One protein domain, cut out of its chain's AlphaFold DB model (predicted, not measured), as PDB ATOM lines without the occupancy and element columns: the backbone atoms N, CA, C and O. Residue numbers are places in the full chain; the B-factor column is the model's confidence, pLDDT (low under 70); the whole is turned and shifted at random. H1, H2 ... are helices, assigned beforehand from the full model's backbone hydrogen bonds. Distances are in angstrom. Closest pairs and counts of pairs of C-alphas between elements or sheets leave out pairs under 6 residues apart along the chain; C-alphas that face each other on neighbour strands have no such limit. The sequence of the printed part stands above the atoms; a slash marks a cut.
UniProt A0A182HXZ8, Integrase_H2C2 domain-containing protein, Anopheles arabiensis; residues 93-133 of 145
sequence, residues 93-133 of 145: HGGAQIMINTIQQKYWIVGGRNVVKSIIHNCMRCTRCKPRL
ATOM      1  N   HIS A  93     -51.159  41.009 -10.343       66.00
ATOM      2  CA  HIS A  93     -51.914  40.915  -9.074       66.00
ATOM      3  C   HIS A  93     -53.239  40.127  -9.144       66.00
ATOM      4  O   HIS A  93     -53.941  40.050  -8.136       66.00
ATOM      5  N   GLY A  94     -53.558  39.471 -10.268       67.06
ATOM      6  CA  GLY A  94     -54.763  38.636 -10.452       67.06
ATOM      7  C   GLY A  94     -54.788  37.307  -9.671       67.06
ATOM      8  O   GLY A  94     -55.637  36.455  -9.910       67.06
ATOM      9  N   GLY A  95     -53.850  37.097  -8.742       75.81
ATOM     10  CA  GLY A  95     -53.697  35.857  -7.980       75.81
ATOM     11  C   GLY A  95     -52.701  34.872  -8.602       75.81
ATOM     12  O   GLY A  95     -52.238  35.034  -9.729       75.81
ATOM     13  N   ALA A  96     -52.344  33.834  -7.836       82.56
ATOM     14  CA  ALA A  96     -51.193  32.983  -8.157       82.56
ATOM     15  C   ALA A  96     -51.353  32.203  -9.466       82.56
ATOM     16  O   ALA A  96     -50.371  31.997 -10.172       82.56
ATOM     17  N   GLN A  97     -52.583  31.797  -9.797       80.88
ATOM     18  CA  GLN A  97     -52.872  31.016 -11.001       80.88
ATOM     19  C   GLN A  97     -52.780  31.850 -12.278       80.88
ATOM     20  O   GLN A  97     -52.147  31.420 -13.236       80.88
ATOM     21  N   ILE A  98     -53.339  33.064 -12.280       79.19
ATOM     22  CA  ILE A  98     -53.246  33.959 -13.441       79.19
ATOM     23  C   ILE A  98     -51.780  34.316 -13.684       79.19
ATOM     24  O   ILE A  98     -51.280  34.158 -14.790       79.19
ATOM     25  N   MET A  99     -51.061  34.694 -12.623       77.75
ATOM     26  CA  MET A  99     -49.651  35.069 -12.717       77.75
ATOM     27  C   MET A  99     -48.766  33.949 -13.267       77.75
ATOM     28  O   MET A  99     -47.986  34.200 -14.182       77.75
ATOM     29  N   ILE A 100     -48.879  32.720 -12.746       84.12
ATOM     30  CA  ILE A 100     -48.052  31.616 -13.246       84.12
ATOM     31  C   ILE A 100     -48.425  31.233 -14.681       84.12
ATOM     32  O   ILE A 100     -47.524  30.974 -15.470       84.12
ATOM     33  N   ASN A 101     -49.713  31.266 -15.044       78.31
ATOM     34  CA  ASN A 101     -50.166  30.925 -16.391       78.31
ATOM     35  C   ASN A 101     -49.659  31.941 -17.429       78.31
ATOM     36  O   ASN A 101     -49.163  31.552 -18.479       78.31
ATOM     37  N   THR A 102     -49.689  33.238 -17.109       77.06
ATOM     38  CA  THR A 102     -49.129  34.288 -17.975       77.06
ATOM     39  C   THR A 102     -47.611  34.159 -18.133       77.06
ATOM     40  O   THR A 102     -47.099  34.314 -19.238       77.06
ATOM     41  N   ILE A 103     -46.879  33.847 -17.054       78.31
ATOM     42  CA  ILE A 103     -45.423  33.620 -17.116       78.31
ATOM     43  C   ILE A 103     -45.112  32.396 -17.987       78.31
ATOM     44  O   ILE A 103     -44.214  32.457 -18.825       78.31
ATOM     45  N   GLN A 104     -45.888  31.320 -17.836       82.50
ATOM     46  CA  GLN A 104     -45.717  30.069 -18.577       82.50
ATOM     47  C   GLN A 104     -45.972  30.187 -20.083       82.50
ATOM     48  O   GLN A 104     -45.461  29.364 -20.833       82.50
ATOM     49  N   GLN A 105     -46.675  31.225 -20.550       78.38
ATOM     50  CA  GLN A 105     -46.815  31.481 -21.990       78.38
ATOM     51  C   GLN A 105     -45.510  31.917 -22.669       78.38
ATOM     52  O   GLN A 105     -45.408  31.831 -23.889       78.38
ATOM     53  N   LYS A 106     -44.522  32.405 -21.908       65.38
ATOM     54  CA  LYS A 106     -43.239  32.882 -22.454       65.38
ATOM     55  C   LYS A 106     -42.018  32.197 -21.845       65.38
ATOM     56  O   LYS A 106     -40.978  32.145 -22.491       65.38
ATOM     57  N   TYR A 107     -42.127  31.683 -20.621       73.50
ATOM     58  CA  TYR A 107     -40.994  31.166 -19.858       73.50
ATOM     59  C   TYR A 107     -41.353  29.877 -19.120       73.50
ATOM     60  O   TYR A 107     -42.381  29.798 -18.450       73.50
ATOM     61  N   TRP A 108     -40.461  28.889 -19.145       82.88
ATOM     62  CA  TRP A 108     -40.618  27.653 -18.376       82.88
ATOM     63  C   TRP A 108     -39.748  27.672 -17.115       82.88
ATOM     64  O   TRP A 108     -38.587  27.272 -17.127       82.88
ATOM     65  N   ILE A 109     -40.311  28.166 -16.010       78.50
ATOM     66  CA  ILE A 109     -39.605  28.293 -14.726       78.50
ATOM     67  C   ILE A 109     -39.948  27.101 -13.827       78.50
ATOM     68  O   ILE A 109     -41.091  26.955 -13.377       78.50
ATOM     69  N   VAL A 110     -38.952  26.272 -13.516       88.25
ATOM     70  CA  VAL A 110     -39.096  25.160 -12.564       88.25
ATOM     71  C   VAL A 110     -39.466  25.714 -11.185       88.25
ATOM     72  O   VAL A 110     -38.841  26.643 -10.683       88.25
ATOM     73  N   GLY A 111     -40.527  25.183 -10.573       82.44
ATOM     74  CA  GLY A 111     -40.980  25.626  -9.246       82.44
ATOM     75  C   GLY A 111     -41.610  27.029  -9.193       82.44
ATOM     76  O   GLY A 111     -41.899  27.523  -8.100       82.44
ATOM     77  N   GLY A 112     -41.897  27.667 -10.337       84.88
ATOM     78  CA  GLY A 112     -42.372  29.059 -10.396       84.88
ATOM     79  C   GLY A 112     -43.638  29.359  -9.576       84.88
ATOM     80  O   GLY A 112     -43.816  30.477  -9.095       84.88
ATOM     81  N   ARG A 113     -44.497  28.359  -9.325       87.12
ATOM     82  CA  ARG A 113     -45.707  28.509  -8.490       87.12
ATOM     83  C   ARG A 113     -45.400  28.986  -7.066       87.12
ATOM     84  O   ARG A 113     -46.146  29.808  -6.534       87.12
ATOM     85  N   ASN A 114     -44.328  28.489  -6.451       89.12
ATOM     86  CA  ASN A 114     -43.965  28.846  -5.074       89.12
ATOM     87  C   ASN A 114     -43.421  30.274  -4.999       89.12
ATOM     88  O   ASN A 114     -43.797  31.035  -4.108       89.12
ATOM     89  N   VAL A 115     -42.623  30.663  -5.996       85.69
ATOM     90  CA  VAL A 115     -42.110  32.028  -6.155       85.69
ATOM     91  C   VAL A 115     -43.267  33.015  -6.319       85.69
ATOM     92  O   VAL A 115     -43.357  33.992  -5.581       85.69
ATOM     93  N   VAL A 116     -44.220  32.714  -7.206       86.00
ATOM     94  CA  VAL A 116     -45.413  33.548  -7.421       86.00
ATOM     95  C   VAL A 116     -46.257  33.675  -6.146       86.00
ATOM     96  O   VAL A 116     -46.683  34.778  -5.803       86.00
ATOM     97  N   LYS A 117     -46.482  32.580  -5.404       87.56
ATOM     98  CA  LYS A 117     -47.201  32.631  -4.117       87.56
ATOM     99  C   LYS A 117     -46.482  33.507  -3.087       87.56
ATOM    100  O   LYS A 117     -47.147  34.291  -2.414       87.56
ATOM    101  N   SER A 118     -45.158  33.393  -2.990       88.12
ATOM    102  CA  SER A 118     -44.334  34.207  -2.088       88.12
ATOM    103  C   SER A 118     -44.422  35.698  -2.434       88.12
ATOM    104  O   SER A 118     -44.707  36.524  -1.566       88.12
ATOM    105  N   ILE A 119     -44.302  36.041  -3.721       84.56
ATOM    106  CA  ILE A 119     -44.448  37.420  -4.212       84.56
ATOM    107  C   ILE A 119     -45.831  37.978  -3.861       84.56
ATOM    108  O   ILE A 119     -45.930  39.096  -3.365       84.56
ATOM    109  N   ILE A 120     -46.902  37.208  -4.070       83.75
ATOM    110  CA  ILE A 120     -48.270  37.636  -3.737       83.75
ATOM    111  C   ILE A 120     -48.439  37.849  -2.232       83.75
ATOM    112  O   ILE A 120     -49.078  38.820  -1.834       83.75
ATOM    113  N   HIS A 121     -47.885  36.961  -1.404       84.25
ATOM    114  CA  HIS A 121     -47.983  37.057   0.053       84.25
ATOM    115  C   HIS A 121     -47.281  38.308   0.597       84.25
ATOM    116  O   HIS A 121     -47.837  39.012   1.437       84.25
ATOM    117  N   ASN A 122     -46.105  38.627   0.054       82.38
ATOM    118  CA  ASN A 122     -45.322  39.803   0.437       82.38
ATOM    119  C   ASN A 122     -45.766  41.087  -0.285       82.38
ATOM    120  O   ASN A 122     -45.291  42.183   0.016       82.38
ATOM    121  N   CYS A 123     -46.690  40.991  -1.241       80.19
ATOM    122  CA  CYS A 123     -47.161  42.145  -1.979       80.19
ATOM    123  C   CYS A 123     -48.236  42.904  -1.194       80.19
ATOM    124  O   CYS A 123     -49.396  42.495  -1.141       80.19
ATOM    125  N   MET A 124     -47.897  44.101  -0.708       79.12
ATOM    126  CA  MET A 124     -48.854  44.990  -0.034       79.12
ATOM    127  C   MET A 124     -50.114  45.282  -0.868       79.12
ATOM    128  O   MET A 124     -51.199  45.471  -0.318       79.12
ATOM    129  N   ARG A 125     -50.007  45.283  -2.204       71.31
ATOM    130  CA  ARG A 125     -51.148  45.454  -3.119       71.31
ATOM    131  C   ARG A 125     -52.092  44.253  -3.085       71.31
ATOM    132  O   ARG A 125     -53.294  44.453  -2.935       71.31
ATOM    133  N   CYS A 126     -51.561  43.033  -3.182       77.75
ATOM    134  CA  CYS A 126     -52.344  41.804  -3.057       77.75
ATOM    135  C   CYS A 126     -52.951  41.672  -1.662       77.75
ATOM    136  O   CYS A 126     -54.134  41.374  -1.554       77.75
ATOM    137  N   THR A 127     -52.187  41.961  -0.609       79.06
ATOM    138  CA  THR A 127     -52.661  41.893   0.779       79.06
ATOM    139  C   THR A 127     -53.797  42.878   1.036       79.06
ATOM    140  O   THR A 127     -54.812  42.500   1.615       79.06
ATOM    141  N   ARG A 128     -53.690  44.118   0.538       76.31
ATOM    142  CA  ARG A 128     -54.740  45.140   0.688       76.31
ATOM    143  C   ARG A 128     -55.996  44.842  -0.133       76.31
ATOM    144  O   ARG A 128     -57.093  45.182   0.294       76.31
ATOM    145  N   CYS A 129     -55.839  44.268  -1.325       67.19
ATOM    146  CA  CYS A 129     -56.952  43.951  -2.223       67.19
ATOM    147  C   CYS A 129     -57.538  42.548  -1.993       67.19
ATOM    148  O   CYS A 129     -58.517  42.196  -2.651       67.19
ATOM    149  N   LYS A 130     -56.961  41.742  -1.091       68.56
ATOM    150  CA  LYS A 130     -57.471  40.411  -0.763       68.56
ATOM    151  C   LYS A 130     -58.859  40.565  -0.134       68.56
ATOM    152  O   LYS A 130     -58.974  41.234   0.896       68.56
ATOM    153  N   PRO A 131     -59.917  39.979  -0.722       64.44
ATOM    154  CA  PRO A 131     -61.244  40.073  -0.138       64.44
ATOM    155  C   PRO A 131     -61.219  39.420   1.246       64.44
ATOM    156  O   PRO A 131     -60.743  38.293   1.403       64.44
ATOM    157  N   ARG A 132     -61.728  40.129   2.260       72.94
ATOM    158  CA  ARG A 132     -62.043  39.500   3.542       72.94
ATOM    159  C   ARG A 132     -63.260  38.618   3.289       72.94
ATOM    160  O   ARG A 132     -64.333  39.137   2.997       72.94
ATOM    161  N   LEU A 133     -63.070  37.301   3.335       72.38
ATOM    162  CA  LEU A 133     -64.180  36.360   3.250       72.38
ATOM    163  C   LEU A 133     -65.079  36.615   4.459       72.38
ATOM    164  O   LEU A 133     -64.658  36.415   5.598       72.38
TER     165      LEU A 133
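This is residues 93 to 133 of the 145 residues of the protein "Integrase_H2C2 domain-containing protein" of Anopheles arabiensis (UniProt A0A182HXZ8). What does the printed part look like? Two helices, H1 and H2, pack on each other at a slant, the chain folding back between them through residues 105 to 111; the short H3 turns off sharply at the far end of H2, and residues 130 to 133 run on from it as a tail. What are its make-up and size? The printed part has 41 residues, with three named helices in the order H1, H2, H3 and no named strand; the class is all helix. It is only just loose, close to compact, with a radius of gyration of the C-alphas of 10.9 A and spans of 32 by 15 by 15 A.

Where does the first helix lie? H1 is residues 96 to 104, 12.1 A long from first to last C-alpha, and C-alpha 96 is at (-51.193, 32.983, -8.157). Which helices follow? H2 is residues 112 to 122, 15.5 A long. H3 is residues 124 to 129, 8.5 A long, ending with C-alpha 129 at (-56.952, 43.951, -2.223).

How do H1 and H2 stand? They touch, at a steep tilt of 46 degrees, opposite ways; their closest C-alphas, of Ala 96 and Lys 117, are 5.7 A apart. Where is H3? H3 and H2 touch only at the corner, and only just, with 3 pairs of C-alphas within 8 A, the closest being those of Ile 120 and Cys 126 at 5.9 A. Their lines are about perpendicular, at 84 degrees, and H1 and H3 are apart. What of the backbones? In H1, H2 and H3 every O i to N i+4 pair is within hydrogen-bond range.

How far does it reach? The two C-alphas farthest apart, of Lys 106 and Leu 133, are 33.3 A apart. Are there cuts or long links? The printed part has no cut; H1 to H2 is a short link, H2 to H3 a tight one. Where is confidence low? The model's pLDDT is under 70 at residues 93 to 94, 106 and 129 to 131.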